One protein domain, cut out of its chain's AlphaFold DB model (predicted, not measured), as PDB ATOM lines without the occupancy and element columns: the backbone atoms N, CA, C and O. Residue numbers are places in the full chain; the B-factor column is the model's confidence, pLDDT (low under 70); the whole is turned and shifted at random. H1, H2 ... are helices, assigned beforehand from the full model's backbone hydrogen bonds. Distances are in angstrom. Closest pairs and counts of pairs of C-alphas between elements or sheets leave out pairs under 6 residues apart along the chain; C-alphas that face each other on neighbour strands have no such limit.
ATOM      1  N   ARG A  12      40.575  42.395  -6.510       85.62
ATOM      2  CA  ARG A  12      39.160  42.454  -6.137       85.62
ATOM      3  C   ARG A  12      38.567  43.844  -6.349       85.62
ATOM      4  O   ARG A  12      37.601  43.987  -7.090       85.62
ATOM      5  N   GLU A  13      39.142  44.871  -5.729       87.75
ATOM      6  CA  GLU A  13      38.667  46.258  -5.824       87.75
ATOM      7  C   GLU A  13      38.646  46.741  -7.276       87.75
ATOM      8  O   GLU A  13      37.679  47.357  -7.720       87.75
ATOM      9  N   ALA A  14      39.702  46.450  -8.041       87.62
ATOM     10  CA  ALA A  14      39.762  46.827  -9.446       87.62
ATOM     11  C   ALA A  14      38.632  46.170 -10.250       87.62
ATOM     12  O   ALA A  14      37.985  46.840 -11.053       87.62
ATOM     13  N   TYR A  15      38.366  44.885 -10.018       90.56
ATOM     14  CA  TYR A  15      37.344  44.141 -10.746       90.56
ATOM     15  C   TYR A  15      35.938  44.595 -10.348       90.56
ATOM     16  O   TYR A  15      35.091  44.734 -11.230       90.56
ATOM     17  N   GLU A  16      35.695  44.900  -9.066       89.56
ATOM     18  CA  GLU A  16      34.417  45.455  -8.584       89.56
ATOM     19  C   GLU A  16      34.000  46.703  -9.382       89.56
ATOM     20  O   GLU A  16      32.818  46.875  -9.674       89.56
ATOM     21  N   HIS A  17      34.970  47.540  -9.768       87.75
ATOM     22  CA  HIS A  17      34.722  48.796 -10.479       87.75
ATOM     23  C   HIS A  17      34.881  48.721 -12.001       87.75
ATOM     24  O   HIS A  17      34.282  49.533 -12.702       87.75
ATOM     25  N   ARG A  18      35.722  47.815 -12.519       91.06
ATOM     26  CA  ARG A  18      36.142  47.835 -13.932       91.06
ATOM     27  C   ARG A  18      35.750  46.608 -14.737       91.06
ATOM     28  O   ARG A  18      35.787  46.684 -15.960       91.06
ATOM     29  N   LEU A  19      35.403  45.488 -14.102       92.38
ATOM     30  CA  LEU A  19      34.959  44.316 -14.852       92.38
ATOM     31  C   LEU A  19      33.559  44.615 -15.425       92.38
ATOM     32  O   LEU A  19      32.675  44.972 -14.639       92.38
ATOM     33  N   PRO A  20      33.325  44.479 -16.744       94.31
ATOM     34  CA  PRO A  20      32.002  44.693 -17.332       94.31
ATOM     35  C   PRO A  20      30.960  43.721 -16.774       94.31
ATOM     36  O   PRO A  20      31.304  42.614 -16.342       94.31
ATOM     37  N   LYS A  21      29.688  44.135 -16.747       92.38
ATOM     38  CA  LYS A  21      28.572  43.333 -16.205       92.38
ATOM     39  C   LYS A  21      28.201  42.155 -17.104       92.38
ATOM     40  O   LYS A  21      27.834  41.101 -16.605       92.38
ATOM     41  N   ASP A  22      28.363  42.331 -18.405       94.38
ATOM     42  CA  ASP A  22      28.129  41.356 -19.468       94.38
ATOM     43  C   ASP A  22      29.369  40.506 -19.795       94.38
ATOM     44  O   ASP A  22      29.329  39.667 -20.694       94.38
ATOM     45  N   HIS A  23      30.476  40.685 -19.064       95.50
ATOM     46  CA  HIS A  23      31.689  39.912 -19.303       95.50
ATOM     47  C   HIS A  23      31.408  38.405 -19.116       95.50
ATOM     48  O   HIS A  23      30.966  37.999 -18.037       95.50
ATOM     49  N   PRO A  24      31.726  37.537 -20.094       95.19
ATOM     50  CA  PRO A  24      31.283  36.137 -20.091       95.19
ATOM     51  C   PRO A  24      31.825  35.324 -18.909       95.19
ATOM     52  O   PRO A  24      31.183  34.392 -18.437       95.19
ATOM     53  N   LEU A  25      33.002  35.694 -18.395       95.75
ATOM     54  CA  LEU A  25      33.625  35.048 -17.232       95.75
ATOM     55  C   LEU A  25      33.359  35.773 -15.910       95.75
ATOM     56  O   LEU A  25      34.009  35.466 -14.914       95.75
ATOM     57  N   ARG A  26      32.451  36.757 -15.879       95.12
ATOM     58  CA  ARG A  26      32.244  37.605 -14.700       95.12
ATOM     59  C   ARG A  26      31.980  36.794 -13.438       95.12
ATOM     60  O   ARG A  26      32.639  37.041 -12.440       95.12
ATOM     61  N   SER A  27      31.115  35.787 -13.521       96.44
ATOM     62  CA  SER A  27      30.746  34.902 -12.405       96.44
ATOM     63  C   SER A  27      31.922  34.144 -11.781       96.44
ATOM     64  O   SER A  27      31.824  33.713 -10.633       96.44
ATOM     65  N   LEU A  28      33.046  34.002 -12.492       96.44
ATOM     66  CA  LEU A  28      34.259  33.365 -11.970       96.44
ATOM     67  C   LEU A  28      35.084  34.293 -11.068       96.44
ATOM     68  O   LEU A  28      35.915  33.810 -10.303       96.44
ATOM     69  N   PHE A  29      34.853  35.605 -11.149       95.38
ATOM     70  CA  PHE A  29      35.551  36.612 -10.350       95.38
ATOM     71  C   PHE A  29      34.610  37.364  -9.400       95.38
ATOM     72  O   PHE A  29      34.987  37.673  -8.273       95.38
ATOM     73  N   LEU A  30      33.390  37.660  -9.854       95.94
ATOM     74  CA  LEU A  30      32.363  38.412  -9.144       95.94
ATOM     75  C   LEU A  30      30.985  37.765  -9.317       95.94
ATOM     76  O   LEU A  30      30.495  37.632 -10.439       95.94
ATOM     77  N   ALA A  31      30.313  37.459  -8.210       95.44
ATOM     78  CA  ALA A  31      28.879  37.176  -8.197       95.44
ATOM     79  C   ALA A  31      28.112  38.449  -7.816       95.44
ATOM     80  O   ALA A  31      28.191  38.908  -6.676       95.44
ATOM     81  N   ASP A  32      27.386  39.043  -8.766       93.25
ATOM     82  CA  ASP A  32      26.552  40.217  -8.497       93.25
ATOM     83  C   ASP A  32      25.275  39.796  -7.757       93.25
ATOM     84  O   ASP A  32      24.349  39.255  -8.360       93.25
ATOM     85  N   ARG A  33      25.214  40.051  -6.447       88.69
ATOM     86  CA  ARG A  33      23.993  39.831  -5.665       88.69
ATOM     87  C   ARG A  33      22.871  40.774  -6.125       88.69
ATOM     88  O   ARG A  33      23.161  41.931  -6.433       88.69
ATOM     89  N   PRO A  34      21.593  40.335  -6.104       85.06
ATOM     90  CA  PRO A  34      20.453  41.197  -6.436       85.06
ATOM     91  C   PRO A  34      20.390  42.469  -5.581       85.06
ATOM     92  O   PRO A  34      19.952  43.515  -6.052       85.06
ATOM     93  N   ALA A  35      20.864  42.386  -4.337       83.12
ATOM     94  CA  ALA A  35      21.047  43.521  -3.447       83.12
ATOM     95  C   ALA A  35      22.477  43.529  -2.892       83.12
ATOM     96  O   ALA A  35      22.960  42.521  -2.374       83.12
ATOM     97  N   GLY A  36      23.137  44.687  -2.960       84.75
ATOM     98  CA  GLY A  36      24.440  44.916  -2.338       84.75
ATOM     99  C   GLY A  36      25.639  44.834  -3.284       84.75
ATOM    100  O   GLY A  36      25.523  44.931  -4.505       84.75
ATOM    101  N   LYS A  37      26.830  44.737  -2.686       87.62
ATOM    102  CA  LYS A  37      28.102  44.648  -3.415       87.62
ATOM    103  C   LYS A  37      28.298  43.232  -3.965       87.62
ATOM    104  O   LYS A  37      27.876  42.279  -3.308       87.62
ATOM    105  N   PRO A  38      28.963  43.075  -5.122       92.31
ATOM    106  CA  PRO A  38      29.289  41.753  -5.628       92.31
ATOM    107  C   PRO A  38      30.238  41.014  -4.680       92.31
ATOM    108  O   PRO A  38      31.055  41.621  -3.979       92.31
ATOM    109  N   GLU A  39      30.142  39.692  -4.688       93.94
ATOM    110  CA  GLU A  39      30.989  38.814  -3.887       93.94
ATOM    111  C   GLU A  39      32.143  38.258  -4.714       93.94
ATOM    112  O   GLU A  39      31.992  37.963  -5.897       93.94
ATOM    113  N   TRP A  40      33.310  38.124  -4.084       94.56
ATOM    114  CA  TRP A  40      34.563  37.759  -4.743       94.56
ATOM    115  C   TRP A  40      34.672  36.241  -4.942       94.56
ATOM    116  O   TRP A  40      35.310  35.538  -4.158       94.56
ATOM    117  N   THR A  41      34.032  35.720  -5.992       96.44
ATOM    118  CA  THR A  41      33.998  34.279  -6.306       96.44
ATOM    119  C   THR A  41      35.343  33.712  -6.746       96.44
ATOM    120  O   THR A  41      35.486  32.496  -6.820       96.44
ATOM    121  N   TYR A  42      36.358  34.548  -6.965       95.44
ATOM    122  CA  TYR A  42      37.697  34.074  -7.309       95.44
ATOM    123  C   TYR A  42      38.325  33.194  -6.212       95.44
ATOM    124  O   TYR A  42      39.026  32.237  -6.529       95.44
ATOM    125  N   ASN A  43      38.026  33.440  -4.928       94.56
ATOM    126  CA  ASN A  43      38.472  32.554  -3.840       94.56
ATOM    127  C   ASN A  43      37.886  31.137  -4.015       94.56
ATOM    128  O   ASN A  43      38.614  30.142  -4.000       94.56
ATOM    129  N   MET A  44      36.584  31.060  -4.305       95.44
ATOM    130  CA  MET A  44      35.892  29.807  -4.612       95.44
ATOM    131  C   MET A  44      36.407  29.168  -5.904       95.44
ATOM    132  O   MET A  44      36.507  27.946  -5.977       95.44
ATOM    133  N   LEU A  45      36.778  29.963  -6.911       96.62
ATOM    134  CA  LEU A  45      37.340  29.449  -8.158       96.62
ATOM    135  C   LEU A  45      38.620  28.662  -7.895       96.62
ATOM    136  O   LEU A  45      38.770  27.574  -8.439       96.62
ATOM    137  N   LEU A  46      39.515  29.197  -7.062       95.31
ATOM    138  CA  LEU A  46      40.790  28.555  -6.749       95.31
ATOM    139  C   LEU A  46      40.612  27.291  -5.902       95.31
ATOM    140  O   LEU A  46      41.338  26.322  -6.099       95.31
ATOM    141  N   LYS A  47      39.642  27.273  -4.981       94.12
ATOM    142  CA  LYS A  47      39.458  26.151  -4.049       94.12
ATOM    143  C   LYS A  47      38.497  25.068  -4.552       94.12
ATOM    144  O   LYS A  47      38.788  23.881  -4.427       94.12
ATOM    145  N   HIS A  48      37.370  25.464  -5.136       96.12
ATOM    146  CA  HIS A  48      36.254  24.577  -5.493       96.12
ATOM    147  C   HIS A  48      36.025  24.450  -7.003       96.12
ATOM    148  O   HIS A  48      35.466  23.455  -7.473       96.12
ATOM    149  N   GLY A  49      36.500  25.419  -7.785       96.62
ATOM    150  CA  GLY A  49      36.477  25.377  -9.242       96.62
ATOM    151  C   GLY A  49      35.245  25.980  -9.902       96.62
ATOM    152  O   GLY A  49      34.303  26.451  -9.268       96.62
ATOM    153  N   VAL A  50      35.266  25.945 -11.237       97.62
ATOM    154  CA  VAL A  50      34.309  26.644 -12.113       97.62
ATOM    155  C   VAL A  50      32.853  26.284 -11.807       97.62
ATOM    156  O   VAL A  50      32.006  27.170 -11.749       97.62
ATOM    157  N   ARG A  51      32.547  24.997 -11.584       97.88
ATOM    158  CA  ARG A  51      31.168  24.539 -11.327       97.88
ATOM    159  C   ARG A  51      30.579  25.177 -10.072       97.88
ATOM    160  O   ARG A  51      29.435  25.620 -10.114       97.88
ATOM    161  N   SER A  52      31.365  25.272  -9.004       97.94
ATOM    162  CA  SER A  52      30.958  25.917  -7.755       97.94
ATOM    163  C   SER A  52      30.696  27.405  -7.948       97.94
ATOM    164  O   SER A  52      29.649  27.879  -7.518       97.94
ATOM    165  N   CYS A  53      31.556  28.125  -8.682       97.94
ATOM    166  CA  CYS A  53      31.327  29.543  -8.983       97.94
ATOM    167  C   CYS A  53      30.025  29.770  -9.761       97.94
ATOM    168  O   CYS A  53      29.258  30.675  -9.440       97.94
ATOM    169  N   LEU A  54      29.757  28.940 -10.774       97.56
ATOM    170  CA  LEU A  54      28.543  29.049 -11.584       97.56
ATOM    171  C   LEU A  54      27.278  28.692 -10.795       97.56
ATOM    172  O   LEU A  54      26.244  29.322 -11.001       97.56
ATOM    173  N   GLU A  55      27.345  27.700  -9.906       98.19
ATOM    174  CA  GLU A  55      26.228  27.352  -9.022       98.19
ATOM    175  C   GLU A  55      25.972  28.456  -7.991       98.19
ATOM    176  O   GLU A  55      24.825  28.857  -7.777       98.19
ATOM    177  N   TYR A  56      27.036  29.004  -7.402       97.56
ATOM    178  CA  TYR A  56      26.933  30.095  -6.444       97.56
ATOM    179  C   TYR A  56      26.367  31.366  -7.081       97.56
ATOM    180  O   TYR A  56      25.451  31.965  -6.534       97.56
ATOM    181  N   ALA A  57      26.837  31.750  -8.269       96.00
ATOM    182  CA  ALA A  57      26.345  32.942  -8.962       96.00
ATOM    183  C   ALA A  57      24.849  32.863  -9.326       96.00
ATOM    184  O   ALA A  57      24.212  33.897  -9.508       96.00
ATOM    185  N   LYS A  58      24.284  31.652  -9.435       95.44
ATOM    186  CA  LYS A  58      22.851  31.432  -9.690       95.44
ATOM    187  C   LYS A  58      22.016  31.406  -8.413       95.44
ATOM    188  O   LYS A  58      20.892  31.895  -8.413       95.44
ATOM    189  N   SER A  59      22.529  30.769  -7.362       95.94
ATOM    190  CA  SER A  59      21.750  30.429  -6.163       95.94
ATOM    191  C   SER A  59      22.045  31.310  -4.952       95.94
ATOM    192  O   SER A  59      21.208  31.415  -4.061       95.94
ATOM    193  N   PHE A  60      23.236  31.909  -4.903       95.44
ATOM    194  CA  PHE A  60      23.832  32.544  -3.726       95.44
ATOM    195  C   PHE A  60      23.846  31.646  -2.478       95.44
ATOM    196  O   PHE A  60      23.888  32.147  -1.353       95.44
ATOM    197  N   ASP A  61      23.837  30.322  -2.681       95.50
ATOM    198  CA  ASP A  61      23.858  29.300  -1.640       95.50
ATOM    199  C   ASP A  61      25.217  28.587  -1.628       95.50
ATOM    200  O   ASP A  61      25.571  27.824  -2.533       95.50
ATOM    201  N   LEU A  62      25.980  28.832  -0.562       95.12
ATOM    202  CA  LEU A  62      27.293  28.233  -0.341       95.12
ATOM    203  C   LEU A  62      27.247  26.702  -0.280       95.12
ATOM    204  O   LEU A  62      28.130  26.040  -0.821       95.12
ATOM    205  N   ARG A  63      26.207  26.115   0.325       96.31
ATOM    206  CA  ARG A  63      26.108  24.653   0.454       96.31
ATOM    207  C   ARG A  63      25.914  24.000  -0.906       96.31
ATOM    208  O   ARG A  63      26.567  22.998  -1.199       96.31
ATOM    209  N   ARG A  64      25.072  24.590  -1.757       97.94
ATOM    210  CA  ARG A  64      24.879  24.120  -3.139       97.94
ATOM    211  C   ARG A  64      26.161  24.232  -3.958       97.94
ATOM    212  O   ARG A  64      26.524  23.287  -4.654       97.94
ATOM    213  N   ALA A  65      26.884  25.343  -3.823       97.62
ATOM    214  CA  ALA A  65      28.167  25.535  -4.490       97.62
ATOM    215  C   ALA A  65      29.222  24.510  -4.041       97.62
ATOM    216  O   ALA A  65      29.930  23.942  -4.876       97.62
ATOM    217  N   HIS A  66      29.302  24.215  -2.741       95.88
ATOM    218  CA  HIS A  66      30.242  23.226  -2.207       95.88
ATOM    219  C   HIS A  66      29.900  21.799  -2.653       95.88
ATOM    220  O   HIS A  66      30.806  21.020  -2.939       95.88
ATOM    221  N   ALA A  67      28.612  21.470  -2.806       97.56
ATOM    222  CA  ALA A  67      28.175  20.154  -3.277       97.56
ATOM    223  C   ALA A  67      28.659  19.815  -4.702       97.56
ATOM    224  O   ALA A  67      28.763  18.642  -5.052       97.56
ATOM    225  N   VAL A  68      28.982  20.824  -5.522       97.88
ATOM    226  CA  VAL A  68      29.491  20.645  -6.897       97.88
ATOM    227  C   VAL A  68      30.990  20.949  -7.044       97.88
ATOM    228  O   VAL A  68      31.479  21.092  -8.170       97.88
ATOM    229  N   SER A  69      31.710  21.033  -5.921       96.75
ATOM    230  CA  SER A  69      33.153  21.296  -5.851       96.75
ATOM    231  C   SER A  69      33.993  20.216  -6.541       96.75
ATOM    232  O   SER A  69      33.652  19.032  -6.534       96.75
TER     233      SER A  69
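This is residues 12 to 69 of the 151 residues of a protein of Solibacter usitatus (strain Ellin6076) (UniProt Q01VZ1). What does the model look like at first sight? Three short helices make a small cluster at one end, with H3 in the middle, H4 folded back beside it as a helical hairpin, and H2 crossing steeply near its beginning. A long looping stretch, residues 19 to 41, runs from this cluster to the lone helix H1 at the other end. What is it made of, and how large is it? The printed part has 58 residues with four named helices, in the order H1, H2, H3, H4, and no named strand, and its class is all helix. It is compact, with a radius of gyration of the C-alphas of 10.6 A and spans of 30 by 23 by 18 A.

Where is the longest helix? H3 is residues 50 to 59, 14.4 A from first to last C-alpha, and its C-alpha 50 is at (34.309, 26.644, -12.113). Where are the helices next to it in the chain? H2 is residues 42 to 47, 8.7 A long. H4 is residues 62 to 67, 8.6 A long, and ends with C-alpha 67 at (28.175, 20.154, -3.277). Where does the first helix begin? H1 is residues 12 to 18, 9.9 A long, with C-alpha 12 at (39.160, 42.454, -6.137).

How does H4 stand to H3? They touch and form a helical hairpin, with 12 pairs of C-alphas within 8 A, the closest being those of Ser 52 and Ala 65, 4.3 A apart. They run opposite ways at a steep tilt of 42 degrees. How does H2 stand to H3? They touch, the closest C-alphas being those of Leu 45 and Cys 53, 6.1 A apart. They run opposite ways at a steep tilt of 52 degrees. Which helices stay apart? H2 and H4 are apart, and H1 is apart from H2, H3 and H4. What do the helix backbones show? In H1, H2, H3 and H4 every O i to N i+4 pair is within hydrogen-bond range.

How far does the whole reach? The two C-alphas farthest apart are those of Arg 18 and Ala 67, at 30.7 A. Is the printed part whole, and which links are long? The printed part, residues 12 to 69, has no cut. The link from H1 to H2 is long, with 23 residues, whose C-alphas lie 3 to 14 A from the mean of the C-alphas; the links from H2 to H3 and from H3 to H4 are tight. Where is confidence low? No printed residue is under 70, and the mean pLDDT of the printed part is 94.1.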